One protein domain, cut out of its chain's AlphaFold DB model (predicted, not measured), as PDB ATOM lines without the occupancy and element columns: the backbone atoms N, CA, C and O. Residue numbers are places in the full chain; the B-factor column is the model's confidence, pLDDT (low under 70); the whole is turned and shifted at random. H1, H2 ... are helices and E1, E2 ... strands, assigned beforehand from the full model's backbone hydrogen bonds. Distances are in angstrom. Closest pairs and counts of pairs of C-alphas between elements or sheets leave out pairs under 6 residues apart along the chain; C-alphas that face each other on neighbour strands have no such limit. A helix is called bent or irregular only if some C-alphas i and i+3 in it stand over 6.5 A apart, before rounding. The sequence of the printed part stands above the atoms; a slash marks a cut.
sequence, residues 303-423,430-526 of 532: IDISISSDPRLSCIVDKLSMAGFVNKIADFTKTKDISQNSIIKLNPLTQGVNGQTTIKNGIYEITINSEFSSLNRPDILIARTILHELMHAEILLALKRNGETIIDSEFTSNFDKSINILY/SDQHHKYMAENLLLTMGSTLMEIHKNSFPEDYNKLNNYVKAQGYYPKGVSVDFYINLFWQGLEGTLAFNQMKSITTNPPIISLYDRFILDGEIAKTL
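AT A GLANCE: This is residues 303 to 423 and 430 to 526 of the 532 residues of an uncharacterized protein of Algoriphagus aquaeductus (UniProt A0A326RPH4). The long helix H5 runs through the core, with a small, strongly twisted sheet, E1 E3 E2, along one side of it and the crossed helices H7 and H9 packed on the other. H2 and H3 also pack on H5, H6 and H10 on the first arm of the bent H7, and H11 on H9, while H8 turns off H7's far end. The 218 printed residues, mostly helix by class, hold eleven named helices and three named strands in the order H1 H2 H3 E1 E2 E3 H4 to H11; the sheet is mixed. The whole is compact, with a radius of gyration of the C-alphas of 17.4 A and spans of 52 by 45 by 32 A.

HOW THE PARTS SIT: H1, residues 305 to 308, and H2, residues 311 to 320, only just touch, only at the corner, with 3 pairs of C-alphas within 8 A. E1, residues 342 to 347, is parallel to E3, residues 363 to 369, with N 345 and O 366 2.9 A apart. E2, residues 355 to 360, and E3 form an antiparallel hairpin, with N 358 and O 365 2.9 A apart. H4, residues 372 to 375, is close to but not clearly touching H5, residues 379 to 400. H5 is on the sheet, making two layers, a helix on one face, at a height of 8.8 A over E3 and E2; it runs along the strands, at 23 degrees to E3 on the local plane. H5 touches H2 (closest C-alphas Ile 316 and Ala 383, 6.5 A) with residues 379 to 383 alone, and H3, residues 324 to 332 (Ile 329 and Glu 394, 7.1 A), with 387 to 394 alone. H7, residues 432 to 456, the hub, touches six helices; assigned as one helix by its hydrogen bonds, it is bent, with C-alphas 440 and 443 7.4 A apart, and its arms H7a, residues 432 to 440, and H7b, residues 443 to 456, are about perpendicular at 74 degrees. H6, residues 411 to 420, touches H7a at Ser 418 and Tyr 436, 5.7 A, and H10, residues 495 to 502, touches it at Lys 435 and Ala 496, 5.5 A. H8, residues 458 to 470, touches H7b only at the corner. H9, residues 480 to 491, touches H7b at Gly 446 and Ile 484, 4.2 A, and H11, residues 512 to 524, at Asn 485 and Phe 516, 5.0 A. Every O i to N i+4 pair is within hydrogen-bond range in H2, H3, H5, H6, H7a, H7b, H8, H10 and H11; H9 has 3 of 8, beside 8 of 9 O i to N i+3 pairs.

IN THESE COORDINATES: H1 begins at C-alpha 305, (316.017, 305.608, 236.398), and H11 ends at C-alpha 524, (329.074, 325.674, 250.253). H5 is 32.0 A long, H7b 19.4 A, E3 18.4 A.

THE WHOLE: C-alphas 337 and 507 are farthest apart, 54.8 A. Residues 424 to 429 are not printed; the gap is 13.9 A. Of the links printed whole, none is long. Mean pLDDT of the printed part is 77.2; residues 320 to 344 are among those under 70.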
ATOM      1  N   ILE A 303     312.274 305.758 242.792       52.22
ATOM      2  CA  ILE A 303     313.467 306.463 242.338       52.22
ATOM      3  C   ILE A 303     313.550 306.220 240.835       52.22
ATOM      4  O   ILE A 303     313.783 305.099 240.387       52.22
ATOM      5  N   ASP A 304     313.298 307.266 240.058       48.97
ATOM      6  CA  ASP A 304     313.344 307.194 238.607       48.97
ATOM      7  C   ASP A 304     314.729 306.767 238.122       48.97
ATOM      8  O   ASP A 304     315.753 307.069 238.752       48.97
ATOM      9  N   ILE A 305     314.764 306.093 236.969       43.28
ATOM     10  CA  ILE A 305     316.017 305.608 236.398       43.28
ATOM     11  C   ILE A 305     317.045 306.734 236.254       43.28
ATOM     12  O   ILE A 305     318.219 306.502 236.516       43.28
ATOM     13  N   SER A 306     316.605 307.960 235.958       49.69
ATOM     14  CA  SER A 306     317.464 309.143 235.868       49.69
ATOM     15  C   SER A 306     318.259 309.425 237.149       49.69
ATOM     16  O   SER A 306     319.427 309.789 237.060       49.69
ATOM     17  N   ILE A 307     317.684 309.182 238.331       63.38
ATOM     18  CA  ILE A 307     318.374 309.319 239.621       63.38
ATOM     19  C   ILE A 307     319.255 308.101 239.893       63.38
ATOM     20  O   ILE A 307     320.408 308.259 240.278       63.38
ATOM     21  N   SER A 308     318.746 306.887 239.658       55.75
ATOM     22  CA  SER A 308     319.518 305.654 239.901       55.75
ATOM     23  C   SER A 308     320.729 305.499 238.966       55.75
ATOM     24  O   SER A 308     321.713 304.853 239.321       55.75
ATOM     25  N   SER A 309     320.660 306.107 237.777       59.84
ATOM     26  CA  SER A 309     321.719 306.111 236.765       59.84
ATOM     27  C   SER A 309     322.804 307.155 237.027       59.84
ATOM     28  O   SER A 309     323.892 307.037 236.467       59.84
ATOM     29  N   ASP A 310     322.528 308.147 237.880       72.75
ATOM     30  CA  ASP A 310     323.510 309.109 238.374       72.75
ATOM     31  C   ASP A 310     324.134 308.538 239.663       72.75
ATOM     32  O   ASP A 310     323.463 308.475 240.699       72.75
ATOM     33  N   PRO A 311     325.404 308.088 239.645       75.25
ATOM     34  CA  PRO A 311     326.007 307.391 240.783       75.25
ATOM     35  C   PRO A 311     326.039 308.235 242.058       75.25
ATOM     36  O   PRO A 311     325.934 307.710 243.169       75.25
ATOM     37  N   ARG A 312     326.167 309.554 241.898       85.56
ATOM     38  CA  ARG A 312     326.253 310.496 243.003       85.56
ATOM     39  C   ARG A 312     324.882 310.714 243.631       85.56
ATOM     40  O   ARG A 312     324.759 310.642 244.853       85.56
ATOM     41  N   LEU A 313     323.848 310.952 242.823       78.44
ATOM     42  CA  LEU A 313     322.475 311.110 243.312       78.44
ATOM     43  C   LEU A 313     321.922 309.808 243.886       78.44
ATOM     44  O   LEU A 313     321.300 309.847 244.943       78.44
ATOM     45  N   SER A 314     322.211 308.674 243.250       72.44
ATOM     46  CA  SER A 314     321.885 307.342 243.764       72.44
ATOM     47  C   SER A 314     322.480 307.130 245.163       72.44
ATOM     48  O   SER A 314     321.749 306.869 246.117       72.44
ATOM     49  N   CYS A 315     323.776 307.420 245.344       79.94
ATOM     50  CA  CYS A 315     324.429 307.376 246.657       79.94
ATOM     51  C   CYS A 315     323.770 308.303 247.693       79.94
ATOM     52  O   CYS A 315     323.590 307.906 248.847       79.94
ATOM     53  N   ILE A 316     323.404 309.533 247.310       82.25
ATOM     54  CA  ILE A 316     322.743 310.485 248.216       82.25
ATOM     55  C   ILE A 316     321.377 309.950 248.644       82.25
ATOM     56  O   ILE A 316     321.067 309.980 249.834       82.25
ATOM     57  N   VAL A 317     320.575 309.448 247.704       73.44
ATOM     58  CA  VAL A 317     319.247 308.901 247.997       73.44
ATOM     59  C   VAL A 317     319.351 307.656 248.873       73.44
ATOM     60  O   VAL A 317     318.676 307.601 249.893       73.44
ATOM     61  N   ASP A 318     320.269 306.733 248.592       67.38
ATOM     62  CA  ASP A 318     320.509 305.562 249.445       67.38
ATOM     63  C   ASP A 318     320.845 305.954 250.889       67.38
ATOM     64  O   ASP A 318     320.400 305.328 251.850       67.38
ATOM     65  N   LYS A 319     321.629 307.024 251.061       72.19
ATOM     66  CA  LYS A 319     322.005 307.565 252.375       72.19
ATOM     67  C   LYS A 319     320.847 308.297 253.065       72.19
ATOM     68  O   LYS A 319     320.842 308.357 254.296       72.19
ATOM     69  N   LEU A 320     319.892 308.845 252.307       67.12
ATOM     70  CA  LEU A 320     318.646 309.430 252.820       67.12
ATOM     71  C   LEU A 320     317.667 308.352 253.293       67.12
ATOM     72  O   LEU A 320     317.064 308.525 254.348       67.12
ATOM     73  N   SER A 321     317.570 307.230 252.574       56.72
ATOM     74  CA  SER A 321     316.735 306.060 252.912       56.72
ATOM     75  C   SER A 321     317.120 305.387 254.239       56.72
ATOM     76  O   SER A 321     316.442 304.488 254.724       56.72
ATOM     77  N   MET A 322     318.232 305.810 254.846       46.31
ATOM     78  CA  MET A 322     318.675 305.372 256.169       46.31
ATOM     79  C   MET A 322     318.204 306.295 257.305       46.31
ATOM     80  O   MET A 322     318.435 305.991 258.477       46.31
ATOM     81  N   ALA A 323     317.581 307.436 256.997       56.25
ATOM     82  CA  ALA A 323     317.147 308.399 257.999       56.25
ATOM     83  C   ALA A 323     315.756 308.043 258.536       56.25
ATOM     84  O   ALA A 323     314.785 307.971 257.788       56.25
ATOM     85  N   GLY A 324     315.636 307.912 259.862       54.03
ATOM     86  CA  GLY A 324     314.377 307.543 260.513       54.03
ATOM     87  C   GLY A 324     313.213 308.490 260.196       54.03
ATOM     88  O   GLY A 324     312.071 308.053 260.173       54.03
ATOM     89  N   PHE A 325     313.478 309.767 259.911       57.16
ATOM     90  CA  PHE A 325     312.458 310.710 259.445       57.16
ATOM     91  C   PHE A 325     312.042 310.494 257.989       57.16
ATOM     92  O   PHE A 325     310.856 310.558 257.702       57.16
ATOM     93  N   VAL A 326     312.976 310.208 257.077       54.59
ATOM     94  CA  VAL A 326     312.641 309.893 255.676       54.59
ATOM     95  C   VAL A 326     311.794 308.627 255.622       54.59
ATOM     96  O   VAL A 326     310.773 308.607 254.939       54.59
ATOM     97  N   ASN A 327     312.140 307.636 256.445       54.50
ATOM     98  CA  ASN A 327     311.340 306.426 256.610       54.50
ATOM     99  C   ASN A 327     309.973 306.757 257.217       54.50
ATOM    100  O   ASN A 327     308.969 306.269 256.727       54.50
ATOM    101  N   LYS A 328     309.892 307.678 258.187       55.53
ATOM    102  CA  LYS A 328     308.604 308.161 258.712       55.53
ATOM    103  C   LYS A 328     307.771 308.931 257.690       55.53
ATOM    104  O   LYS A 328     306.562 308.808 257.762       55.53
ATOM    105  N   ILE A 329     308.349 309.708 256.768       52.91
ATOM    106  CA  ILE A 329     307.594 310.334 255.662       52.91
ATOM    107  C   ILE A 329     307.086 309.250 254.712       52.91
ATOM    108  O   ILE A 329     305.928 309.290 254.303       52.91
ATOM    109  N   ALA A 330     307.937 308.275 254.378       48.88
ATOM    110  CA  ALA A 330     307.556 307.129 253.562       48.88
ATOM    111  C   ALA A 330     306.384 306.368 254.214       48.88
ATOM    112  O   ALA A 330     305.347 306.190 253.574       48.88
ATOM    113  N   ASP A 331     306.487 306.070 255.513       46.72
ATOM    114  CA  ASP A 331     305.433 305.489 256.356       46.72
ATOM    115  C   ASP A 331     304.196 306.412 256.444       46.72
ATOM    116  O   ASP A 331     303.046 305.959 256.423       46.72
ATOM    117  N   PHE A 332     304.413 307.730 256.506       37.41
ATOM    118  CA  PHE A 332     303.377 308.750 256.639       37.41
ATOM    119  C   PHE A 332     302.523 308.923 255.393       37.41
ATOM    120  O   PHE A 332     301.326 309.216 255.488       37.41
ATOM    121  N   THR A 333     303.052 308.610 254.217       39.72
ATOM    122  CA  THR A 333     302.192 308.603 253.041       39.72
ATOM    123  C   THR A 333     301.012 307.625 253.149       39.72
ATOM    124  O   THR A 333     300.127 307.705 252.298       39.72
ATOM    125  N   LYS A 334     300.882 306.789 254.210       39.53
ATOM    126  CA  LYS A 334     299.762 305.854 254.496       39.53
ATOM    127  C   LYS A 334     299.155 305.302 253.197       39.53
ATOM    128  O   LYS A 334     297.942 305.314 253.006       39.53
ATOM    129  N   THR A 335     299.991 304.897 252.245       39.38
ATOM    130  CA  THR A 335     299.569 304.314 250.962       39.38
ATOM    131  C   THR A 335     299.265 302.827 251.099       39.38
ATOM    132  O   THR A 335     299.104 302.165 250.080       39.38
ATOM    133  N   LYS A 336     299.126 302.315 252.336       36.34
ATOM    134  CA  LYS A 336     298.674 300.946 252.629       36.34
ATOM    135  C   LYS A 336     297.439 300.560 251.811       36.34
ATOM    136  O   LYS A 336     297.379 299.440 251.324       36.34
ATOM    137  N   ASP A 337     296.554 301.533 251.568       35.75
ATOM    138  CA  ASP A 337     295.263 301.300 250.917       35.75
ATOM    139  C   ASP A 337     294.988 302.206 249.689       35.75
ATOM    140  O   ASP A 337     293.884 302.183 249.146       35.75
ATOM    141  N   ILE A 338     295.940 303.041 249.225       36.28
ATOM    142  CA  ILE A 338     295.725 303.949 248.068       36.28
ATOM    143  C   ILE A 338     296.965 304.040 247.169       36.28
ATOM    144  O   ILE A 338     298.047 304.444 247.591       36.28
ATOM    145  N   SER A 339     296.766 303.757 245.882       35.19
ATOM    146  CA  SER A 339     297.752 303.706 244.798       35.19
ATOM    147  C   SER A 339     298.257 305.073 244.288       35.19
ATOM    148  O   SER A 339     298.339 305.287 243.081       35.19
ATOM    149  N   GLN A 340     298.653 306.009 245.158       45.00
ATOM    150  CA  GLN A 340     299.284 307.268 244.716       45.00
ATOM    151  C   GLN A 340     300.750 307.342 245.138       45.00
ATOM    152  O   GLN A 340     301.068 307.587 246.294       45.00
ATOM    153  N   ASN A 341     301.636 307.100 244.171       52.47
ATOM    154  CA  ASN A 341     303.082 307.116 244.371       52.47
ATOM    155  C   ASN A 341     303.642 308.531 244.430       52.47
ATOM    156  O   ASN A 341     303.131 309.432 243.763       52.47
ATOM    157  N   SER A 342     304.766 308.672 245.130       55.12
ATOM    158  CA  SER A 342     305.732 309.730 244.853       55.12
ATOM    159  C   SER A 342     306.824 309.191 243.923       55.12
ATOM    160  O   SER A 342     307.330 308.086 244.142       55.12
ATOM    161  N   ILE A 343     307.172 309.951 242.885       60.50
ATOM    162  CA  ILE A 343     308.296 309.677 241.979       60.50
ATOM    163  C   ILE A 343     309.363 310.736 242.227       60.50
ATOM    164  O   ILE A 343     309.064 311.921 242.098       60.50
ATOM    165  N   ILE A 344     310.591 310.322 242.530       69.12
ATOM    166  CA  ILE A 344     311.752 311.218 242.561       69.12
ATOM    167  C   ILE A 344     312.508 311.046 241.252       69.12
ATOM    168  O   ILE A 344     312.933 309.939 240.937       69.12
ATOM    169  N   LYS A 345     312.692 312.127 240.494       71.94
ATOM    170  CA  LYS A 345     313.379 312.087 239.199       71.94
ATOM    171  C   LYS A 345     314.282 313.282 238.960       71.94
ATOM    172  O   LYS A 345     314.143 314.317 239.609       71.94
ATOM    173  N   LEU A 346     315.168 313.148 237.983       77.81
ATOM    174  CA  LEU A 346     316.064 314.199 237.528       77.81
ATOM    175  C   LEU A 346     315.536 314.780 236.212       77.81
ATOM    176  O   LEU A 346     315.373 314.042 235.248       77.81
ATOM    177  N   ASN A 347     315.252 316.082 236.162       82.25
ATOM    178  CA  ASN A 347     314.843 316.775 234.932       82.25
ATOM    179  C   ASN A 347     315.216 318.263 234.985       82.25
ATOM    180  O   ASN A 347     315.356 318.813 236.079       82.25
ATOM    181  N   PRO A 348     315.338 318.942 233.833       83.94
ATOM    182  CA  PRO A 348     315.630 320.367 233.813       83.94
ATOM    183  C   PRO A 348     314.448 321.158 234.378       83.94
ATOM    184  O   PRO A 348     313.296 320.960 233.983       83.94
ATOM    185  N   LEU A 349     314.749 322.073 235.297       85.81
ATOM    186  CA  LEU A 349     313.810 323.058 235.832       85.81
ATOM    187  C   LEU A 349     314.257 324.472 235.456       85.81
ATOM    188  O   LEU A 349     315.380 324.692 234.999       85.81
ATOM    189  N   THR A 350     313.377 325.452 235.667       81.19
ATOM    190  CA  THR A 350     313.695 326.868 235.455       81.19
ATOM    191  C   THR A 350     314.962 327.264 236.218       81.19
ATOM    192  O   THR A 350     315.206 326.808 237.338       81.19
ATOM    193  N   GLN A 351     315.779 328.128 235.613       72.81
ATOM    194  CA  GLN A 351     317.026 328.594 236.210       72.81
ATOM    195  C   GLN A 351     316.784 329.175 237.613       72.81
ATOM    196  O   GLN A 351     315.903 330.010 237.803       72.81
ATOM    197  N   GLY A 352     317.575 328.726 238.591       71.75
ATOM    198  CA  GLY A 352     317.452 329.129 239.999       71.75
ATOM    199  C   GLY A 352     316.562 328.222 240.856       71.75
ATOM    200  O   GLY A 352     316.610 328.323 242.078       71.75
ATOM    201  N   VAL A 353     315.811 327.294 240.255       82.50
ATOM    202  CA  VAL A 353     314.999 326.306 240.982       82.50
ATOM    203  C   VAL A 353     315.808 325.026 241.188       82.50
ATOM    204  O   VAL A 353     316.277 324.424 240.226       82.50
ATOM    205  N   ASN A 354     315.981 324.590 242.437       87.12
ATOM    206  CA  ASN A 354     316.769 323.394 242.766       87.12
ATOM    207  C   ASN A 354     315.948 322.096 242.751       87.12
ATOM    208  O   ASN A 354     316.500 321.018 242.519       87.12
ATOM    209  N   GLY A 355     314.652 322.202 243.021       88.19
ATOM    210  CA  GLY A 355     313.708 321.101 243.077       88.19
ATOM    211  C   GLY A 355     312.285 321.622 242.909       88.19
ATOM    212  O   GLY A 355     312.043 322.823 243.029       88.19
ATOM    213  N   GLN A 356     311.368 320.733 242.547       87.62
ATOM    214  CA  GLN A 356     309.957 321.058 242.434       87.62
ATOM    215  C   GLN A 356     309.101 319.824 242.685       87.62
ATOM    216  O   GLN A 356     309.308 318.778 242.069       87.62
ATOM    217  N   THR A 357     308.066 319.994 243.497       84.81
ATOM    218  CA  THR A 357     307.013 319.000 243.695       84.81
ATOM    219  C   THR A 357     305.751 319.401 242.939       84.81
ATOM    220  O   THR A 357     305.238 320.508 243.101       84.81
ATOM    221  N   THR A 358     305.227 318.500 242.108       79.50
ATOM    222  CA  THR A 358     303.968 318.704 241.374       79.50
ATOM    223  C   THR A 358     303.060 317.490 241.490       79.50
ATOM    224  O   THR A 358     303.519 316.390 241.775       79.50
ATOM    225  N   ILE A 359     301.762 317.674 241.252       67.88
ATOM    226  CA  ILE A 359     300.811 316.563 241.162       67.88
ATOM    227  C   ILE A 359     300.492 316.342 239.686       67.88
ATOM    228  O   ILE A 359     299.945 317.231 239.034       67.88
ATOM    229  N   LYS A 360     300.801 315.155 239.158       61.31
ATOM    230  CA  LYS A 360     300.446 314.754 237.789       61.31
ATOM    231  C   LYS A 360     299.688 313.444 237.824       61.31
ATOM    232  O   LYS A 360     300.194 312.453 238.331       61.31
ATOM    233  N   ASN A 361     298.458 313.440 237.310       56.28
ATOM    234  CA  ASN A 361     297.591 312.254 237.292       56.28
ATOM    235  C   ASN A 361     297.443 311.587 238.676       56.28
ATOM    236  O   ASN A 361     297.349 310.369 238.786       56.28
ATOM    237  N   GLY A 362     297.454 312.388 239.748       52.53
ATOM    238  CA  GLY A 362     297.387 311.887 241.122       52.53
ATOM    239  C   GLY A 362     298.693 311.304 241.677       52.53
ATOM    240  O   GLY A 362     298.670 310.757 242.768       52.53
ATOM    241  N   ILE A 363     299.817 311.418 240.970       56.81
ATOM    242  CA  ILE A 363     301.156 311.038 241.438       56.81
ATOM    243  C   ILE A 363     301.892 312.309 241.870       56.81
ATOM    244  O   ILE A 363     301.851 313.315 241.156       56.81
ATOM    245  N   TYR A 364     302.566 312.263 243.021       68.06
ATOM    246  CA  TYR A 364     303.442 313.346 243.466       68.06
ATOM    247  C   TYR A 364     304.794 313.208 242.771       68.06
ATOM    248  O   TYR A 364     305.579 312.306 243.036       68.06
ATOM    249  N   GLU A 365     305.066 314.093 241.833       74.19
ATOM    250  CA  GLU A 365     306.305 314.111 241.081       74.19
ATOM    251  C   GLU A 365     307.270 315.106 241.723       74.19
ATOM    252  O   GLU A 365     307.074 316.318 241.621       74.19
ATOM    253  N   ILE A 366     308.312 314.578 242.363       81.00
ATOM    254  CA  ILE A 366     309.445 315.319 242.906       81.00
ATOM    255  C   ILE A 366     310.532 315.345 241.836       81.00
ATOM    256  O   ILE A 366     311.167 314.338 241.529       81.00
ATOM    257  N   THR A 367     310.745 316.511 241.248       86.12
ATOM    258  CA  THR A 367     311.805 316.730 240.269       86.12
ATOM    259  C   THR A 367     312.973 317.434 240.933       86.12
ATOM    260  O   THR A 367     312.809 318.528 241.463       86.12
ATOM    261  N   ILE A 368     314.158 316.838 240.871       87.88
ATOM    262  CA  ILE A 368     315.424 317.500 241.184       87.88
ATOM    263  C   ILE A 368     315.968 318.101 239.891       87.88
ATOM    264  O   ILE A 368     315.921 317.458 238.840       87.88
ATOM    265  N   ASN A 369     316.455 319.341 239.953       88.81
ATOM    266  CA  ASN A 369     316.930 320.025 238.758       88.81
ATOM    267  C   ASN A 369     318.229 319.389 238.235       88.81
ATOM    268  O   ASN A 369     319.232 319.356 238.950       88.81
ATOM    269  N   SER A 370     318.209 318.934 236.982       83.69
ATOM    270  CA  SER A 370     319.355 318.330 236.293       83.69
ATOM    271  C   SER A 370     320.438 319.329 235.878       83.69
ATOM    272  O   SER A 370     321.526 318.923 235.475       83.69
ATOM    273  N   GLU A 371     320.147 320.632 235.919       83.56
ATOM    274  CA  GLU A 371     321.095 321.669 235.515       83.56
ATOM    275  C   GLU A 371     322.381 321.625 236.350       83.56
ATOM    276  O   GLU A 371     322.352 321.512 237.577       83.56
ATOM    277  N   PHE A 372     323.533 321.792 235.690       68.44
ATOM    278  CA  PHE A 372     324.844 321.668 236.337       68.44
ATOM    279  C   PHE A 372     324.990 322.587 237.556       68.44
ATOM    280  O   PHE A 372     325.526 322.178 238.581       68.44
ATOM    281  N   SER A 373     324.478 323.817 237.478       71.06
ATOM    282  CA  SER A 373     324.503 324.763 238.605       71.06
ATOM    283  C   SER A 373     323.707 324.280 239.829       71.06
ATOM    284  O   SER A 373     324.078 324.592 240.960       71.06
ATOM    285  N   SER A 374     322.677 323.460 239.614       75.56
ATOM    286  CA  SER A 374     321.823 322.872 240.650       75.56
ATOM    287  C   SER A 374     322.402 321.580 241.238       75.56
ATOM    288  O   SER A 374     322.072 321.216 242.366       75.56
ATOM    289  N   LEU A 375     323.296 320.888 240.523       83.69
ATOM    290  CA  LEU A 375     323.958 319.663 241.002       83.69
ATOM    291  C   LEU A 375     325.398 319.896 241.485       83.69
ATOM    292  O   LEU A 375     325.911 319.145 242.319       83.69
ATOM    293  N   ASN A 376     326.068 320.956 241.032       87.06
ATOM    294  CA  ASN A 376     327.438 321.301 241.418       87.06
ATOM    295  C   ASN A 376     327.508 322.017 242.782       87.06
ATOM    296  O   ASN A 376     328.011 323.130 242.909       87.06
ATOM    297  N   ARG A 377     327.001 321.358 243.821       90.12
ATOM    298  CA  ARG A 377     326.992 321.820 245.217       90.12
ATOM    299  C   ARG A 377     327.228 320.644 246.164       90.12
ATOM    300  O   ARG A 377     327.057 319.522 245.706       90.12
ATOM    301  N   PRO A 378     327.617 320.844 247.430       93.12
ATOM    302  CA  PRO A 378     327.879 319.745 248.366       93.12
ATOM    303  C   PRO A 378     326.695 318.786 248.534       93.12
ATOM    304  O   PRO A 378     325.538 319.204 248.444       93.12
ATOM    305  N   ASP A 379     326.978 317.509 248.797       92.00
ATOM    306  CA  ASP A 379     325.955 316.446 248.810       92.00
ATOM    307  C   ASP A 379     324.864 316.697 249.853       92.00
ATOM    308  O   ASP A 379     323.688 316.444 249.602       92.00
ATOM    309  N   ILE A 380     325.224 317.302 250.989       92.50
ATOM    310  CA  ILE A 380     324.256 317.664 252.026       92.50
ATOM    311  C   ILE A 380     323.240 318.720 251.552       92.50
ATOM    312  O   ILE A 380     322.092 318.715 251.992       92.50
ATOM    313  N   LEU A 381     323.607 319.602 250.612       93.00
ATOM    314  CA  LEU A 381     322.683 320.594 250.045       93.00
ATOM    315  C   LEU A 381     321.726 319.975 249.018       93.00
ATOM    316  O   LEU A 381     320.595 320.449 248.854       93.00
ATOM    317  N   ILE A 382     322.158 318.905 248.347       91.12
ATOM    318  CA  ILE A 382     321.291 318.083 247.496       91.12
ATOM    319  C   ILE A 382     320.324 317.291 248.382       91.12
ATOM    320  O   ILE A 382     319.115 317.373 248.171       91.12
ATOM    321  N   ALA A 383     320.829 316.637 249.433       89.81
ATOM    322  CA  ALA A 383     320.026 315.928 250.430       89.81
ATOM    323  C   ALA A 383     318.938 316.827 251.040       89.81
ATOM    324  O   ALA A 383     317.764 316.464 251.057       89.81
ATOM    325  N   ARG A 384     319.299 318.052 251.443       92.56
ATOM    326  CA  ARG A 384     318.350 319.079 251.898       92.56
ATOM    327  C   ARG A 384     317.258 319.369 250.868       92.56
ATOM    328  O   ARG A 384     316.103 319.528 251.241       92.56
ATOM    329  N   THR A 385     317.619 319.477 249.589       91.19
ATOM    330  CA  THR A 385     316.644 319.751 248.519       91.19
ATOM    331  C   THR A 385     315.640 318.609 248.415       91.19
ATOM    332  O   THR A 385     314.444 318.859 248.428       91.19
ATOM    333  N   ILE A 386     316.110 317.360 248.409       86.00
ATOM    334  CA  ILE A 386     315.234 316.180 248.368       86.00
ATOM    335  C   ILE A 386     314.295 316.158 249.584       86.00
ATOM    336  O   ILE A 386     313.093 315.967 249.421       86.00
ATOM    337  N   LEU A 387     314.812 316.421 250.790       85.75
ATOM    338  CA  LEU A 387     313.993 316.510 252.005       85.75
ATOM    339  C   LEU A 387     312.926 317.606 251.918       85.75
ATOM    340  O   LEU A 387     311.788 317.375 252.310       85.75
ATOM    341  N   HIS A 388     313.282 318.784 251.408       89.94
ATOM    342  CA  HIS A 388     312.346 319.894 251.237       89.94
ATOM    343  C   HIS A 388     311.190 319.518 250.299       89.94
ATOM    344  O   HIS A 388     310.028 319.738 250.628       89.94
ATOM    345  N   GLU A 389     311.491 318.879 249.169       86.56
ATOM    346  CA  GLU A 389     310.456 318.436 248.230       86.56
ATOM    347  C   GLU A 389     309.592 317.296 248.792       86.56
ATOM    348  O   GLU A 389     308.377 317.266 248.592       86.56
ATOM    349  N   LEU A 390     310.175 316.388 249.580       78.12
ATOM    350  CA  LEU A 390     309.403 315.365 250.290       78.12
ATOM    351  C   LEU A 390     308.392 315.985 251.271       78.12
ATOM    352  O   LEU A 390     307.268 315.496 251.356       78.12
ATOM    353  N   MET A 391     308.733 317.100 251.932       80.88
ATOM    354  CA  MET A 391     307.786 317.859 252.767       80.88
ATOM    355  C   MET A 391     306.647 318.480 251.964       80.88
ATOM    356  O   MET A 391     305.519 318.566 252.445       80.88
ATOM    357  N   HIS A 392     306.896 318.908 250.727       80.69
ATOM    358  CA  HIS A 392     305.807 319.365 249.869       80.69
ATOM    359  C   HIS A 392     304.836 318.236 249.540       80.69
ATOM    360  O   HIS A 392     303.625 318.426 249.673       80.69
ATOM    361  N   ALA A 393     305.352 317.071 249.142       74.75
ATOM    362  CA  ALA A 393     304.524 315.901 248.854       74.75
ATOM    363  C   ALA A 393     303.704 315.490 250.085       74.75
ATOM    364  O   ALA A 393     302.520 315.171 249.977       74.75
ATOM    365  N   GLU A 394     304.322 315.582 251.258       73.31
ATOM    366  CA  GLU A 394     303.683 315.335 252.533       73.31
ATOM    367  C   GLU A 394     302.482 316.252 252.801       73.31
ATOM    368  O   GLU A 394     301.368 315.775 253.025       73.31
ATOM    369  N   ILE A 395     302.710 317.567 252.795       74.88
ATOM    370  CA  ILE A 395     301.683 318.564 253.111       74.88
ATOM    371  C   ILE A 395     300.517 318.433 252.132       74.88
ATOM    372  O   ILE A 395     299.358 318.418 252.539       74.88
ATOM    373  N   LEU A 396     300.816 318.277 250.838       73.38
ATOM    374  CA  LEU A 396     299.799 318.099 249.804       73.38
ATOM    375  C   LEU A 396     298.943 316.848 250.047       73.38
ATOM    376  O   LEU A 396     297.725 316.879 249.857       73.38
ATOM    377  N   LEU A 397     299.562 315.757 250.495       66.81
ATOM    378  CA  LEU A 397     298.853 314.530 250.822       66.81
ATOM    379  C   LEU A 397     297.983 314.673 252.074       66.81
ATOM    380  O   LEU A 397     296.842 314.204 252.065       66.81
ATOM    381  N   ALA A 398     298.490 315.325 253.120       65.88
ATOM    382  CA  ALA A 398     297.726 315.602 254.333       65.88
ATOM    383  C   ALA A 398     296.486 316.458 254.018       65.88
ATOM    384  O   ALA A 398     295.377 316.122 254.437       65.88
ATOM    385  N   LEU A 399     296.636 317.486 253.173       68.00
ATOM    386  CA  LEU A 399     295.525 318.324 252.708       68.00
ATOM    387  C   LEU A 399     294.475 317.536 251.927       68.00
ATOM    388  O   LEU A 399     293.278 317.749 252.107       68.00
ATOM    389  N   LYS A 400     294.901 316.578 251.097       63.38
ATOM    390  CA  LYS A 400     293.978 315.700 250.368       63.38
ATOM    391  C   LYS A 400     293.173 314.777 251.299       63.38
ATOM    392  O   LYS A 400     292.086 314.338 250.931       63.38
ATOM    393  N   ARG A 401     293.705 314.444 252.479       58.69
ATOM    394  CA  ARG A 401     293.150 313.442 253.406       58.69
ATOM    395  C   ARG A 401     292.368 314.026 254.583       58.69
ATOM    396  O   ARG A 401     292.222 313.352 255.595       58.69
ATOM    397  N   ASN A 402     291.853 315.247 254.460       56.78
ATOM    398  CA  ASN A 402     291.175 315.958 255.551       56.78
ATOM    399  C   ASN A 402     292.068 316.178 256.792       56.78
ATOM    400  O   ASN A 402     291.566 316.264 257.906       56.78
ATOM    401  N   GLY A 403     293.383 316.307 256.575       54.75
ATOM    402  CA  GLY A 403     294.290 317.022 257.466       54.75
ATOM    403  C   GLY A 403     294.824 316.272 258.692       54.75
ATOM    404  O   GLY A 403     295.034 316.880 259.743       54.75
ATOM    405  N   GLU A 404     295.122 314.983 258.544       51.78
ATOM    406  CA  GLU A 404     295.968 314.241 259.487       51.78
ATOM    407  C   GLU A 404     297.365 314.015 258.891       51.78
ATOM    408  O   GLU A 404     297.472 313.474 257.782       51.78
ATOM    409  N   THR A 405     298.431 314.356 259.640       56.91
ATOM    410  CA  THR A 405     299.778 313.814 259.392       56.91
ATOM    411  C   THR A 405     300.389 313.019 260.559       56.91
ATOM    412  O   THR A 405     300.033 313.211 261.713       56.91
ATOM    413  N   ILE A 406     301.282 312.058 260.272       51.84
ATOM    414  CA  ILE A 406     302.130 311.366 261.271       51.84
ATOM    415  C   ILE A 406     303.216 312.319 261.786       51.84
ATOM    416  O   ILE A 406     303.731 312.126 262.885       51.84
ATOM    417  N   ILE A 407     303.564 313.347 261.011       58.62
ATOM    418  CA  ILE A 407     304.553 314.366 261.374       58.62
ATOM    419  C   ILE A 407     303.890 315.497 262.163       58.62
ATOM    420  O   ILE A 407     304.543 316.106 263.007       58.62
ATOM    421  N   ASP A 408     302.587 315.712 261.963       61.81
ATOM    422  CA  ASP A 408     301.760 316.573 262.807       61.81
ATOM    423  C   ASP A 408     300.348 315.990 263.015       61.81
ATOM    424  O   ASP A 408     299.467 316.057 262.153       61.81
ATOM    425  N   SER A 409     300.116 315.439 264.207       62.69
ATOM    426  CA  SER A 409     298.820 314.875 264.598       62.69
ATOM    427  C   SER A 409     297.699 315.915 264.688       62.69
ATOM    428  O   SER A 409     296.531 315.539 264.680       62.69
ATOM    429  N   GLU A 410     298.033 317.205 264.777       64.25
ATOM    430  CA  GLU A 410     297.087 318.326 264.786       64.25
ATOM    431  C   GLU A 410     297.160 319.147 263.490       64.25
ATOM    432  O   GLU A 410     296.754 320.311 263.468       64.25
ATOM    433  N   PHE A 411     297.637 318.543 262.396       73.25
ATOM    434  CA  PHE A 411     297.914 319.234 261.139       73.25
ATOM    435  C   PHE A 411     296.790 320.135 260.658       73.25
ATOM    436  O   PHE A 411     297.073 321.269 260.311       73.25
ATOM    437  N   THR A 412     295.527 319.698 260.672       69.69
ATOM    438  CA  THR A 412     294.407 320.578 260.281       69.69
ATOM    439  C   THR A 412     294.416 321.874 261.089       69.69
ATOM    440  O   THR A 412     294.384 322.955 260.519       69.69
ATOM    441  N   SER A 413     294.540 321.778 262.415       69.69
ATOM    442  CA  SER A 413     294.559 322.929 263.320       69.69
ATOM    443  C   SER A 413     295.792 323.805 263.103       69.69
ATOM    444  O   SER A 413     295.666 325.022 262.987       69.69
ATOM    445  N   ASN A 414     296.984 323.214 263.000       70.31
ATOM    446  CA  ASN A 414     298.234 323.963 262.836       70.31
ATOM    447  C   ASN A 414     298.370 324.574 261.440       70.31
ATOM    448  O   ASN A 414     298.807 325.718 261.299       70.31
ATOM    449  N   PHE A 415     297.941 323.847 260.414       74.75
ATOM    450  CA  PHE A 415     297.865 324.325 259.046       74.75
ATOM    451  C   PHE A 415     296.829 325.442 258.941       74.75
ATOM    452  O   PHE A 415     297.203 326.549 258.569       74.75
ATOM    453  N   ASP A 416     295.585 325.238 259.380       69.75
ATOM    454  CA  ASP A 416     294.546 326.274 259.378       69.75
ATOM    455  C   ASP A 416     294.943 327.485 260.217       69.75
ATOM    456  O   ASP A 416     294.652 328.612 259.838       69.75
ATOM    457  N   LYS A 417     295.648 327.300 261.334       67.69
ATOM    458  CA  LYS A 417     296.231 328.396 262.113       67.69
ATOM    459  C   LYS A 417     297.296 329.139 261.307       67.69
ATOM    460  O   LYS A 417     297.270 330.369 261.274       67.69
ATOM    461  N   SER A 418     298.175 328.429 260.601       66.00
ATOM    462  CA  SER A 418     299.158 329.042 259.700       66.00
ATOM    463  C   SER A 418     298.487 329.782 258.526       66.00
ATOM    464  O   SER A 418     298.972 330.842 258.120       66.00
ATOM    465  N   ILE A 419     297.317 329.326 258.053       63.19
ATOM    466  CA  ILE A 419     296.475 330.027 257.066       63.19
ATOM    467  C   ILE A 419     295.794 331.265 257.681       63.19
ATOM    468  O   ILE A 419     295.882 332.364 257.132       63.19
ATOM    469  N   ASN A 420     295.141 331.107 258.835       55.06
ATOM    470  CA  ASN A 420     294.230 332.081 259.444       55.06
ATOM    471  C   ASN A 420     294.935 333.200 260.216       55.06
ATOM    472  O   ASN A 420     294.402 334.305 260.286       55.06
ATOM    473  N   ILE A 421     296.130 332.968 260.777       51.72
ATOM    474  CA  ILE A 421     296.840 333.982 261.579       51.72
ATOM    475  C   ILE A 421     297.240 335.218 260.754       51.72
ATOM    476  O   ILE A 421     297.555 336.243 261.353       51.72
ATOM    477  N   LEU A 422     297.187 335.194 259.410       43.97
ATOM    478  CA  LEU A 422     297.648 336.348 258.624       43.97
ATOM    479  C   LEU A 422     296.829 336.852 257.426       43.97
ATOM    480  O   LEU A 422     297.274 337.870 256.909       43.97
ATOM    481  N   TYR A 423     295.677 336.312 256.985       50.91
ATOM    482  CA  TYR A 423     294.986 336.947 255.834       50.91
ATOM    483  C   TYR A 423     293.454 336.960 255.850       50.91
ATOM    484  O   TYR A 423     292.785 335.977 255.543       50.91
ATOM    485  N   SER A 430     299.883 329.600 246.436       54.94
ATOM    486  CA  SER A 430     301.230 328.999 246.326       54.94
ATOM    487  C   SER A 430     302.140 329.085 247.558       54.94
ATOM    488  O   SER A 430     303.138 328.381 247.574       54.94
ATOM    489  N   ASP A 431     301.822 329.880 248.590       67.75
ATOM    490  CA  ASP A 431     302.761 330.160 249.706       67.75
ATOM    491  C   ASP A 431     302.367 329.531 251.059       67.75
ATOM    492  O   ASP A 431     303.083 329.584 252.059       67.75
ATOM    493  N   GLN A 432     301.186 328.922 251.112       72.38
ATOM    494  CA  GLN A 432     300.603 328.406 252.350       72.38
ATOM    495  C   GLN A 432     301.424 327.256 252.952       72.38
ATOM    496  O   GLN A 432     301.674 327.227 254.156       72.38
ATOM    497  N   HIS A 433     301.911 326.344 252.105       74.88
ATOM    498  CA  HIS A 433     302.726 325.208 252.543       74.88
ATOM    499  C   HIS A 433     304.088 325.667 253.068       74.88
ATOM    500  O   HIS A 433     304.561 325.146 254.073       74.88
ATOM    501  N   HIS A 434     304.696 326.674 252.439       81.56
ATOM    502  CA  HIS A 434     305.978 327.233 252.870       81.56
ATOM    503  C   HIS A 434     305.884 327.946 254.215       81.56
ATOM    504  O   HIS A 434     306.784 327.812 255.042       81.56
ATOM    505  N   LYS A 435     304.775 328.641 254.477       77.81
ATOM    506  CA  LYS A 435     304.535 329.242 255.789       77.81
ATOM    507  C   LYS A 435     304.369 328.186 256.882       77.81
ATOM    508  O   LYS A 435     304.997 328.294 257.932       77.81
ATOM    509  N   TYR A 436     303.584 327.144 256.616       81.06
ATOM    510  CA  TYR A 436     303.448 326.025 257.542       81.06
ATOM    511  C   TYR A 436     304.800 325.343 257.815       81.06
ATOM    512  O   TYR A 436     305.126 325.077 258.973       81.06
ATOM    513  N   MET A 437     305.626 325.136 256.779       85.69
ATOM    514  CA  MET A 437     306.987 324.610 256.939       85.69
ATOM    515  C   MET A 437     307.841 325.501 257.846       85.69
ATOM    516  O   MET A 437     308.501 324.990 258.752       85.69
ATOM    517  N   ALA A 438     307.812 326.816 257.617       85.25
ATOM    518  CA  ALA A 438     308.575 327.793 258.387       85.25
ATOM    519  C   ALA A 438     308.205 327.784 259.879       85.25
ATOM    520  O   ALA A 438     309.084 327.834 260.735       85.25
ATOM    521  N   GLU A 439     306.910 327.709 260.188       79.56
ATOM    522  CA  GLU A 439     306.412 327.775 261.564       79.56
ATOM    523  C   GLU A 439     306.543 326.440 262.310       79.56
ATOM    524  O   GLU A 439     306.849 326.443 263.501       79.56
ATOM    525  N   ASN A 440     306.332 325.310 261.624       80.00
ATOM    526  CA  ASN A 440     306.106 324.025 262.296       80.00
ATOM    527  C   ASN A 440     307.112 322.927 261.928       80.00
ATOM    528  O   ASN A 440     307.314 322.008 262.718       80.00
ATOM    529  N   LEU A 441     307.768 322.994 260.761       83.12
ATOM    530  CA  LEU A 441     308.576 321.872 260.257       83.12
ATOM    531  C   LEU A 441     310.084 322.128 260.228       83.12
ATOM    532  O   LEU A 441     310.846 321.163 260.184       83.12
ATOM    533  N   LEU A 442     310.546 323.381 260.305       86.06
ATOM    534  CA  LEU A 442     311.976 323.705 260.213       86.06
ATOM    535  C   LEU A 442     312.843 322.934 261.215       86.06
ATOM    536  O   LEU A 442     313.886 322.409 260.830       86.06
ATOM    537  N   LEU A 443     312.410 322.817 262.476       82.94
ATOM    538  CA  LEU A 443     313.141 322.066 263.502       82.94
ATOM    539  C   LEU A 443     313.286 320.585 263.129       82.94
ATOM    540  O   LEU A 443     314.374 320.018 263.238       82.94
ATOM    541  N   THR A 444     312.203 319.967 262.664       80.00
ATOM    542  CA  THR A 444     312.178 318.563 262.243       80.00
ATOM    543  C   THR A 444     313.054 318.337 261.010       80.00
ATOM    544  O   THR A 444     313.885 317.423 260.989       80.00
ATOM    545  N   MET A 445     312.933 319.211 260.008       86.25
ATOM    546  CA  MET A 445     313.730 319.169 258.780       86.25
ATOM    547  C   MET A 445     315.224 319.339 259.094       86.25
ATOM    548  O   MET A 445     316.050 318.534 258.659       86.25
ATOM    549  N   GLY A 446     315.570 320.341 259.908       88.38
ATOM    550  CA  GLY A 446     316.938 320.614 260.352       88.38
ATOM    551  C   GLY A 446     317.539 319.474 261.173       88.38
ATOM    552  O   GLY A 446     318.662 319.054 260.898       88.38
ATOM    553  N   SER A 447     316.785 318.918 262.129       84.56
ATOM    554  CA  SER A 447     317.244 317.783 262.949       84.56
ATOM    555  C   SER A 447     317.539 316.562 262.087       84.56
ATOM    556  O   SER A 447     318.585 315.934 262.235       84.56
ATOM    557  N   THR A 448     316.662 316.270 261.129       82.75
ATOM    558  CA  THR A 448     316.863 315.147 260.211       82.75
ATOM    559  C   THR A 448     318.107 315.337 259.356       82.75
ATOM    560  O   THR A 448     318.917 314.422 259.221       82.75
ATOM    561  N   LEU A 449     318.281 316.525 258.771       91.00
ATOM    562  CA  LEU A 449     319.445 316.807 257.938       91.00
ATOM    563  C   LEU A 449     320.748 316.700 258.745       91.00
ATOM    564  O   LEU A 449     321.742 316.184 258.233       91.00
ATOM    565  N   MET A 450     320.730 317.118 260.015       91.19
ATOM    566  CA  MET A 450     321.843 316.922 260.944       91.19
ATOM    567  C   MET A 450     322.143 315.438 261.180       91.19
ATOM    568  O   MET A 450     323.306 315.038 261.127       91.19
ATOM    569  N   GLU A 451     321.120 314.617 261.433       86.12
ATOM    570  CA  GLU A 451     321.281 313.170 261.622       86.12
ATOM    571  C   GLU A 451     321.858 312.493 260.380       86.12
ATOM    572  O   GLU A 451     322.790 311.696 260.498       86.12
ATOM    573  N   ILE A 452     321.371 312.854 259.190       83.75
ATOM    574  CA  ILE A 452     321.936 312.389 257.918       83.75
ATOM    575  C   ILE A 452     323.401 312.800 257.825       83.75
ATOM    576  O   ILE A 452     324.257 311.955 257.585       83.75
ATOM    577  N   HIS A 453     323.730 314.076 258.047       91.81
ATOM    578  CA  HIS A 453     325.116 314.539 257.934       91.81
ATOM    579  C   HIS A 453     326.037 313.775 258.885       91.81
ATOM    580  O   HIS A 453     327.083 313.281 258.474       91.81
ATOM    581  N   LYS A 454     325.604 313.605 260.134       88.56
ATOM    582  CA  LYS A 454     326.357 312.917 261.181       88.56
ATOM    583  C   LYS A 454     326.546 311.423 260.907       88.56
ATOM    584  O   LYS A 454     327.641 310.912 261.126       88.56
ATOM    585  N   ASN A 455     325.501 310.725 260.470       84.38
ATOM    586  CA  ASN A 455     325.507 309.263 260.362       84.38
ATOM    587  C   ASN A 455     325.975 308.781 258.984       84.38
ATOM    588  O   ASN A 455     326.717 307.807 258.882       84.38
ATOM    589  N   SER A 456     325.559 309.481 257.932       82.50
ATOM    590  CA  SER A 456     325.807 309.105 256.541       82.50
ATOM    591  C   SER A 456     327.086 309.731 255.976       82.50
ATOM    592  O   SER A 456     327.686 309.155 255.069       82.50
ATOM    593  N   PHE A 457     327.541 310.862 256.531       88.38
ATOM    594  CA  PHE A 457     328.741 311.588 256.089       88.38
ATOM    595  C   PHE A 457     329.641 312.020 257.272       88.38
ATOM    596  O   PHE A 457     329.998 313.199 257.392       88.38
ATOM    597  N   PRO A 458     330.046 311.087 258.157       90.38
ATOM    598  CA  PRO A 458     330.681 311.410 259.439       90.38
ATOM    599  C   PRO A 458     331.989 312.203 259.301       90.38
ATOM    600  O   PRO A 458     332.289 313.061 260.132       90.38
ATOM    601  N   GLU A 459     332.776 311.958 258.252       91.75
ATOM    602  CA  GLU A 459     334.017 312.703 258.008       91.75
ATOM    603  C   GLU A 459     333.762 314.173 257.659       91.75
ATOM    604  O   GLU A 459     334.437 315.061 258.181       91.75
ATOM    605  N   ASP A 460     332.782 314.433 256.793       93.69
ATOM    606  CA  ASP A 460     332.399 315.784 256.383       93.69
ATOM    607  C   ASP A 460     331.749 316.550 257.547       93.69
ATOM    608  O   ASP A 460     332.104 317.700 257.816       93.69
ATOM    609  N   TYR A 461     330.906 315.871 258.332       95.38
ATOM    610  CA  TYR A 461     330.353 316.393 259.583       95.38
ATOM    611  C   TYR A 461     331.449 316.793 260.581       95.38
ATOM    612  O   TYR A 461     331.416 317.882 261.153       95.38
ATOM    613  N   ASN A 462     332.460 315.942 260.778       95.19
ATOM    614  CA  ASN A 462     333.564 316.234 261.692       95.19
ATOM    615  C   ASN A 462     334.408 317.426 261.220       95.19
ATOM    616  O   ASN A 462     334.805 318.255 262.044       95.19
ATOM    617  N   LYS A 463     334.647 317.554 259.906       95.00
ATOM    618  CA  LYS A 463     335.328 318.722 259.320       95.00
ATOM    619  C   LYS A 463     334.550 320.009 259.590       95.00
ATOM    620  O   LYS A 463     335.135 320.959 260.113       95.00
ATOM    621  N   LEU A 464     333.242 320.012 259.317       96.62
ATOM    622  CA  LEU A 464     332.361 321.141 259.618       96.62
ATOM    623  C   LEU A 464     332.422 321.508 261.101       96.62
ATOM    624  O   LEU A 464     332.677 322.659 261.448       96.62
ATOM    625  N   ASN A 465     332.239 320.518 261.975       96.31
ATOM    626  CA  ASN A 465     332.209 320.698 263.420       96.31
ATOM    627  C   ASN A 465     333.503 321.330 263.959       96.31
ATOM    628  O   ASN A 465     333.455 322.205 264.822       96.31
ATOM    629  N   ASN A 466     334.660 320.916 263.438       95.69
ATOM    630  CA  ASN A 466     335.951 321.492 263.808       95.69
ATOM    631  C   ASN A 466     336.101 322.928 263.294       95.69
ATOM    632  O   ASN A 466     336.545 323.802 264.040       95.69
ATOM    633  N   TYR A 467     335.692 323.184 262.049       95.88
ATOM    634  CA  TYR A 467     335.751 324.511 261.441       95.88
ATOM    635  C   TYR A 467     334.906 325.532 262.215       95.88
ATOM    636  O   TYR A 467     335.420 326.568 262.637       95.88
ATOM    637  N   VAL A 468     333.633 325.225 262.486       95.12
ATOM    638  CA  VAL A 468     332.725 326.169 263.162       95.12
ATOM    639  C   VAL A 468     333.099 326.433 264.622       95.12
ATOM    640  O   VAL A 468     332.818 327.519 265.133       95.12
ATOM    641  N   LYS A 469     333.764 325.476 265.286       95.75
ATOM    642  CA  LYS A 469     334.357 325.678 266.618       95.75
ATOM    643  C   LYS A 469     335.545 326.628 266.553       95.75
ATOM    644  O   LYS A 469     335.606 327.566 267.339       95.75
ATOM    645  N   ALA A 470     336.461 326.404 265.608       95.06
ATOM    646  CA  ALA A 470     337.665 327.218 265.449       95.06
ATOM    647  C   ALA A 470     337.344 328.683 265.111       95.06
ATOM    648  O   ALA A 470     338.014 329.584 265.604       95.06
ATOM    649  N   GLN A 471     336.298 328.922 264.316       93.69
ATOM    650  CA  GLN A 471     335.836 330.273 263.978       93.69
ATOM    651  C   GLN A 471     334.971 330.924 265.074       93.69
ATOM    652  O   GLN A 471     334.579 332.080 264.949       93.69
ATOM    653  N   GLY A 472     334.626 330.193 266.140       91.50
ATOM    654  CA  GLY A 472     333.757 330.691 267.209       91.50
ATOM    655  C   GLY A 472     332.286 330.866 266.810       91.50
ATOM    656  O   GLY A 472     331.501 331.359 267.618       91.50
ATOM    657  N   TYR A 473     331.884 330.441 265.607       90.38
ATOM    658  CA  TYR A 473     330.495 330.521 265.143       90.38
ATOM    659  C   TYR A 473     329.574 329.607 265.948       90.38
ATOM    660  O   TYR A 473     328.480 330.017 266.329       90.38
ATOM    661  N   TYR A 474     330.058 328.397 266.249       92.62
ATOM    662  CA  TYR A 474     329.387 327.418 267.095       92.62
ATOM    663  C   TYR A 474     330.395 326.827 268.097       92.62
ATOM    664  O   TYR A 474     330.953 325.752 267.863       92.62
ATOM    665  N   PRO A 475     330.651 327.497 269.240       89.94
ATOM    666  CA  PRO A 475     331.723 327.115 270.171       89.94
ATOM    667  C   PRO A 475     331.585 325.705 270.761       89.94
ATOM    668  O   PRO A 475     332.576 325.070 271.115       89.94
ATOM    669  N   LYS A 476     330.351 325.190 270.856       91.81
ATOM    670  CA  LYS A 476     330.055 323.832 271.342       91.81
ATOM    671  C   LYS A 476     330.034 322.779 270.228       91.81
ATOM    672  O   LYS A 476     329.898 321.594 270.516       91.81
ATOM    673  N   GLY A 477     330.252 323.188 268.983       92.12
ATOM    674  CA  GLY A 477     330.084 322.355 267.801       92.12
ATOM    675  C   GLY A 477     328.820 322.672 267.026       92.12
ATOM    676  O   GLY A 477     327.924 323.341 267.541       92.12
ATOM    677  N   VAL A 478     328.784 322.194 265.781       93.50
ATOM    678  CA  VAL A 478     327.634 322.365 264.892       93.50
ATOM    679  C   VAL A 478     326.374 321.842 265.586       93.50
ATOM    680  O   VAL A 478     326.379 320.778 266.208       93.50
ATOM    681  N   SER A 479     325.313 322.638 265.526       93.31
ATOM    682  CA  SER A 479     324.033 322.355 266.173       93.31
ATOM    683  C   SER A 479     322.925 322.266 265.131       93.31
ATOM    684  O   SER A 479     323.143 322.604 263.968       93.31
ATOM    685  N   VAL A 480     321.734 321.847 265.556       92.00
ATOM    686  CA  VAL A 480     320.552 321.788 264.689       92.00
ATOM    687  C   VAL A 480     320.245 323.132 264.019       92.00
ATOM    688  O   VAL A 480     319.831 323.141 262.864       92.00
ATOM    689  N   ASP A 481     320.539 324.253 264.686       92.56
ATOM    690  CA  ASP A 481     320.304 325.605 264.166       92.56
ATOM    691  C   ASP A 481     321.016 325.837 262.832       92.56
ATOM    692  O   ASP A 481     320.425 326.399 261.914       92.56
ATOM    693  N   PHE A 482     322.242 325.320 262.681       96.69
ATOM    694  CA  PHE A 482     322.978 325.390 261.419       96.69
ATOM    695  C   PHE A 482     322.164 324.775 260.276       96.69
ATOM    696  O   PHE A 482     322.020 325.375 259.216       96.69
ATOM    697  N   TYR A 483     321.584 323.594 260.504       96.00
ATOM    698  CA  TYR A 483     320.816 322.861 259.500       96.00
ATOM    699  C   TYR A 483     319.429 323.460 259.267       96.00
ATOM    700  O   TYR A 483     318.990 323.503 258.121       96.00
ATOM    701  N   ILE A 484     318.768 323.967 260.318       93.12
ATOM    702  CA  ILE A 484     317.533 324.762 260.206       93.12
ATOM    703  C   ILE A 484     317.768 325.933 259.254       93.12
ATOM    704  O   ILE A 484     316.984 326.151 258.330       93.12
ATOM    705  N   ASN A 485     318.885 326.640 259.435       94.88
ATOM    706  CA  ASN A 485     319.204 327.806 258.630       94.88
ATOM    707  C   ASN A 485     319.337 327.465 257.144       94.88
ATOM    708  O   ASN A 485     318.877 328.229 256.302       94.88
ATOM    709  N   LEU A 486     319.855 326.283 256.800       95.56
ATOM    710  CA  LEU A 486     319.964 325.866 255.401       95.56
ATOM    711  C   LEU A 486     318.606 325.731 254.700       95.56
ATOM    712  O   LEU A 486     318.554 325.903 253.479       95.56
ATOM    713  N   PHE A 487     317.525 325.419 255.420       93.69
ATOM    714  CA  PHE A 487     316.195 325.235 254.829       93.69
ATOM    715  C   PHE A 487     315.497 326.547 254.463       93.69
ATOM    716  O   PHE A 487     314.648 326.525 253.573       93.69
ATOM    717  N   TRP A 488     315.910 327.691 255.024       93.06
ATOM    718  CA  TRP A 488     315.393 329.001 254.604       93.06
ATOM    719  C   TRP A 488     315.641 329.296 253.122       93.06
ATOM    720  O   TRP A 488     314.844 330.007 252.521       93.06
ATOM    721  N   GLN A 489     316.664 328.693 252.502       90.94
ATOM    722  CA  GLN A 489     316.887 328.823 251.057       90.94
ATOM    723  C   GLN A 489     315.699 328.292 250.231       90.94
ATOM    724  O   GLN A 489     315.370 328.856 249.195       90.94
ATOM    725  N   GLY A 490     315.048 327.210 250.677       86.56
ATOM    726  CA  GLY A 490     313.860 326.663 250.004       86.56
ATOM    727  C   GLY A 490     312.604 327.516 250.199       86.56
ATOM    728  O   GLY A 490     311.586 327.262 249.570       86.56
ATOM    729  N   LEU A 491     312.679 328.528 251.065       88.19
ATOM    730  CA  LEU A 491     311.596 329.456 251.369       88.19
ATOM    731  C   LEU A 491     311.850 330.839 250.744       88.19
ATOM    732  O   LEU A 491     311.097 331.772 251.003       88.19
ATOM    733  N   GLU A 492     312.901 331.029 249.943       87.56
ATOM    734  CA  GLU A 492     313.177 332.323 249.310       87.56
ATOM    735  C   GLU A 492     311.994 332.816 248.458       87.56
ATOM    736  O   GLU A 492     311.375 332.064 247.711       87.56
ATOM    737  N   GLY A 493     311.668 334.105 248.579       81.81
ATOM    738  CA  GLY A 493     310.535 334.719 247.873       81.81
ATOM    739  C   GLY A 493     309.170 334.529 248.548       81.81
ATOM    740  O   GLY A 493     308.215 335.199 248.158       81.81
ATOM    741  N   THR A 494     309.087 333.700 249.592       83.00
ATOM    742  CA  THR A 494     307.873 333.494 250.400       83.00
ATOM    743  C   THR A 494     307.649 334.641 251.384       83.00
ATOM    744  O   THR A 494     308.574 335.380 251.749       83.00
ATOM    745  N   LEU A 495     306.420 334.787 251.883       81.00
ATOM    746  CA  LEU A 495     306.122 335.724 252.963       81.00
ATOM    747  C   LEU A 495     306.947 335.422 254.219       81.00
ATOM    748  O   LEU A 495     307.496 336.346 254.817       81.00
ATOM    749  N   ALA A 496     307.038 334.148 254.611       83.19
ATOM    750  CA  ALA A 496     307.750 333.731 255.817       83.19
ATOM    751  C   ALA A 496     309.233 334.129 255.758       83.19
ATOM    752  O   ALA A 496     309.787 334.655 256.725       83.19
ATOM    753  N   PHE A 497     309.863 333.968 254.593       88.25
ATOM    754  CA  PHE A 497     311.237 334.409 254.381       88.25
ATOM    755  C   PHE A 497     311.377 335.932 254.421       88.25
ATOM    756  O   PHE A 497     312.308 336.448 255.037       88.25
ATOM    757  N   ASN A 498     310.444 336.672 253.816       88.31
ATOM    758  CA  ASN A 498     310.452 338.137 253.874       88.31
ATOM    759  C   ASN A 498     310.287 338.656 255.311       88.31
ATOM    760  O   ASN A 498     310.954 339.617 255.699       88.31
ATOM    761  N   GLN A 499     309.453 337.997 256.118       86.50
ATOM    762  CA  GLN A 499     309.314 338.289 257.544       86.50
ATOM    763  C   GLN A 499     310.622 338.020 258.286       86.50
ATOM    764  O   GLN A 499     311.124 338.923 258.952       86.50
ATOM    765  N   MET A 500     311.223 336.840 258.102       89.94
ATOM    766  CA  MET A 500     312.525 336.497 258.680       89.94
ATOM    767  C   MET A 500     313.603 337.531 258.315       89.94
ATOM    768  O   MET A 500     314.305 338.025 259.196       89.94
ATOM    769  N   LYS A 501     313.670 337.939 257.042       91.88
ATOM    770  CA  LYS A 501     314.611 338.946 256.532       91.88
ATOM    771  C   LYS A 501     314.419 340.335 257.147       91.88
ATOM    772  O   LYS A 501     315.377 341.095 257.249       91.88
ATOM    773  N   SER A 502     313.193 340.685 257.536       90.56
ATOM    774  CA  SER A 502     312.884 341.986 258.146       90.56
ATOM    775  C   SER A 502     313.281 342.090 259.624       90.56
ATOM    776  O   SER A 502     313.354 343.197 260.163       90.56
ATOM    777  N   ILE A 503     313.551 340.958 260.285       87.88
ATOM    778  CA  ILE A 503     313.967 340.927 261.688       87.88
ATOM    779  C   ILE A 503     315.409 341.421 261.778       87.88
ATOM    780  O   ILE A 503     316.345 340.758 261.338       87.88
ATOM    781  N   THR A 504     315.586 342.585 262.395       87.75
ATOM    782  CA  THR A 504     316.901 343.174 262.653       87.75
ATOM    783  C   THR A 504     317.278 343.009 264.120       87.75
ATOM    784  O   THR A 504     316.423 342.985 265.008       87.75
ATOM    785  N   THR A 505     318.573 342.878 264.383       88.25
ATOM    786  CA  THR A 505     319.128 342.750 265.731       88.25
ATOM    787  C   THR A 505     320.250 343.761 265.924       88.25
ATOM    788  O   THR A 505     320.919 344.163 264.974       88.25
ATOM    789  N   ASN A 506     320.470 344.177 267.170       86.44
ATOM    790  CA  ASN A 506     321.598 345.038 267.505       86.44
ATOM    791  C   ASN A 506     322.844 344.186 267.799       86.44
ATOM    792  O   ASN A 506     322.725 343.160 268.480       86.44
ATOM    793  N   PRO A 507     324.045 344.616 267.371       78.94
ATOM    794  CA  PRO A 507     325.291 343.974 267.771       78.94
ATOM    795  C   PRO A 507     325.387 343.825 269.300       78.94
ATOM    796  O   PRO A 507     324.959 344.726 270.026       78.94
ATOM    797  N   PRO A 508     325.950 342.718 269.816       78.88
ATOM    798  CA  PRO A 508     326.649 341.640 269.103       78.88
ATOM    799  C   PRO A 508     325.731 340.509 268.597       78.88
ATOM    800  O   PRO A 508     326.224 339.467 268.169       78.88
ATOM    801  N   ILE A 509     324.408 340.675 268.673       84.19
ATOM    802  CA  ILE A 509     323.447 339.651 268.256       84.19
ATOM    803  C   ILE A 509     323.336 339.685 266.731       84.19
ATOM    804  O   ILE A 509     322.956 340.704 266.156       84.19
ATOM    805  N   ILE A 510     323.668 338.573 266.083       87.94
ATOM    806  CA  ILE A 510     323.466 338.383 264.643       87.94
ATOM    807  C   ILE A 510     321.990 338.091 264.360       87.94
ATOM    808  O   ILE A 510     321.356 337.336 265.104       87.94
ATOM    809  N   SER A 511     321.446 338.690 263.301       90.75
ATOM    810  CA  SER A 511     320.056 338.456 262.917       90.75
ATOM    811  C   SER A 511     319.883 337.040 262.366       90.75
ATOM    812  O   SER A 511     320.853 336.395 261.955       90.75
ATOM    813  N   LEU A 512     318.644 336.541 262.330       90.00
ATOM    814  CA  LEU A 512     318.361 335.231 261.738       90.00
ATOM    815  C   LEU A 512     318.737 335.201 260.246       90.00
ATOM    816  O   LEU A 512     319.289 334.212 259.772       90.00
ATOM    817  N   TYR A 513     318.522 336.310 259.535       92.94
ATOM    818  CA  TYR A 513     318.899 336.447 258.131       92.94
ATOM    819  C   TYR A 513     320.415 336.427 257.931       92.94
ATOM    820  O   TYR A 513     320.919 335.671 257.104       92.94
ATOM    821  N   ASP A 514     321.160 337.197 258.723       93.62
ATOM    822  CA  ASP A 514     322.623 337.210 258.634       93.62
ATOM    823  C   ASP A 514     323.211 335.842 259.008       93.62
ATOM    824  O   ASP A 514     324.187 335.393 258.403       93.62
ATOM    825  N   ARG A 515     322.590 335.142 259.969       93.75
ATOM    826  CA  ARG A 515     322.961 333.768 260.317       93.75
ATOM    827  C   ARG A 515     322.690 332.802 259.163       93.75
ATOM    828  O   ARG A 515     323.563 331.998 258.858       93.75
ATOM    829  N   PHE A 516     321.534 332.906 258.505       94.50
ATOM    830  CA  PHE A 516     321.211 332.144 257.298       94.50
ATOM    831  C   PHE A 516     322.262 332.335 256.197       94.50
ATOM    832  O   PHE A 516     322.753 331.346 255.649       94.50
ATOM    833  N   ILE A 517     322.653 333.581 255.912       95.50
ATOM    834  CA  ILE A 517     323.684 333.880 254.912       95.50
ATOM    835  C   ILE A 517     325.022 333.246 255.308       95.50
ATOM    836  O   ILE A 517     325.632 332.547 254.499       95.50
ATOM    837  N   LEU A 518     325.460 333.441 256.556       95.19
ATOM    838  CA  LEU A 518     326.714 332.877 257.058       95.19
ATOM    839  C   LEU A 518     326.735 331.346 256.957       95.19
ATOM    840  O   LEU A 518     327.674 330.780 256.402       95.19
ATOM    841  N   ASP A 519     325.705 330.677 257.472       96.94
ATOM    842  CA  ASP A 519     325.630 329.216 257.482       96.94
ATOM    843  C   ASP A 519     325.523 328.652 256.057       96.94
ATOM    844  O   ASP A 519     326.130 327.625 255.752       96.94
ATOM    845  N   GLY A 520     324.838 329.363 255.155       95.31
ATOM    846  CA  GLY A 520     324.793 329.047 253.730       95.31
ATOM    847  C   GLY A 520     326.167 329.113 253.056       95.31
ATOM    848  O   GLY A 520     326.522 328.199 252.309       95.31
ATOM    849  N   GLU A 521     326.968 330.144 253.339       96.12
ATOM    850  CA  GLU A 521     328.342 330.248 252.827       96.12
ATOM    851  C   GLU A 521     329.252 329.154 253.392       96.12
ATOM    852  O   GLU A 521     330.007 328.531 252.645       96.12
ATOM    853  N   ILE A 522     329.134 328.842 254.686       96.19
ATOM    854  CA  ILE A 522     329.868 327.731 255.303       96.19
ATOM    855  C   ILE A 522     329.488 326.411 254.625       96.19
ATOM    856  O   ILE A 522     330.368 325.635 254.252       96.19
ATOM    857  N   ALA A 523     328.196 326.163 254.406       95.06
ATOM    858  CA  ALA A 523     327.725 324.919 253.813       95.06
ATOM    859  C   ALA A 523     328.220 324.704 252.375       95.06
ATOM    860  O   ALA A 523     328.422 323.559 251.982       95.06
ATOM    861  N   LYS A 524     328.479 325.770 251.603       93.12
ATOM    862  CA  LYS A 524     329.074 325.674 250.253       93.12
ATOM    863  C   LYS A 524     330.506 325.126 250.258       93.12
ATOM    864  O   LYS A 524     330.958 324.634 249.229       93.12
ATOM    865  N   THR A 525     331.206 325.191 251.393       91.56
ATOM    866  CA  THR A 525     332.584 324.685 251.544       91.56
ATOM    867  C   THR A 525     332.663 323.187 251.858       91.56
ATOM    868  O   THR A 525     333.757 322.622 251.884       91.56
ATOM    869  N   LEU A 526     331.517 322.542 252.097       93.69
ATOM    870  CA  LEU A 526     331.431 321.118 252.412       93.69
ATOM    871  C   LEU A 526     331.780 320.241 251.208       93.69
ATOM    872  O   LEU A 526     331.816 320.687 250.061       93.69
TER     873      LEU A 526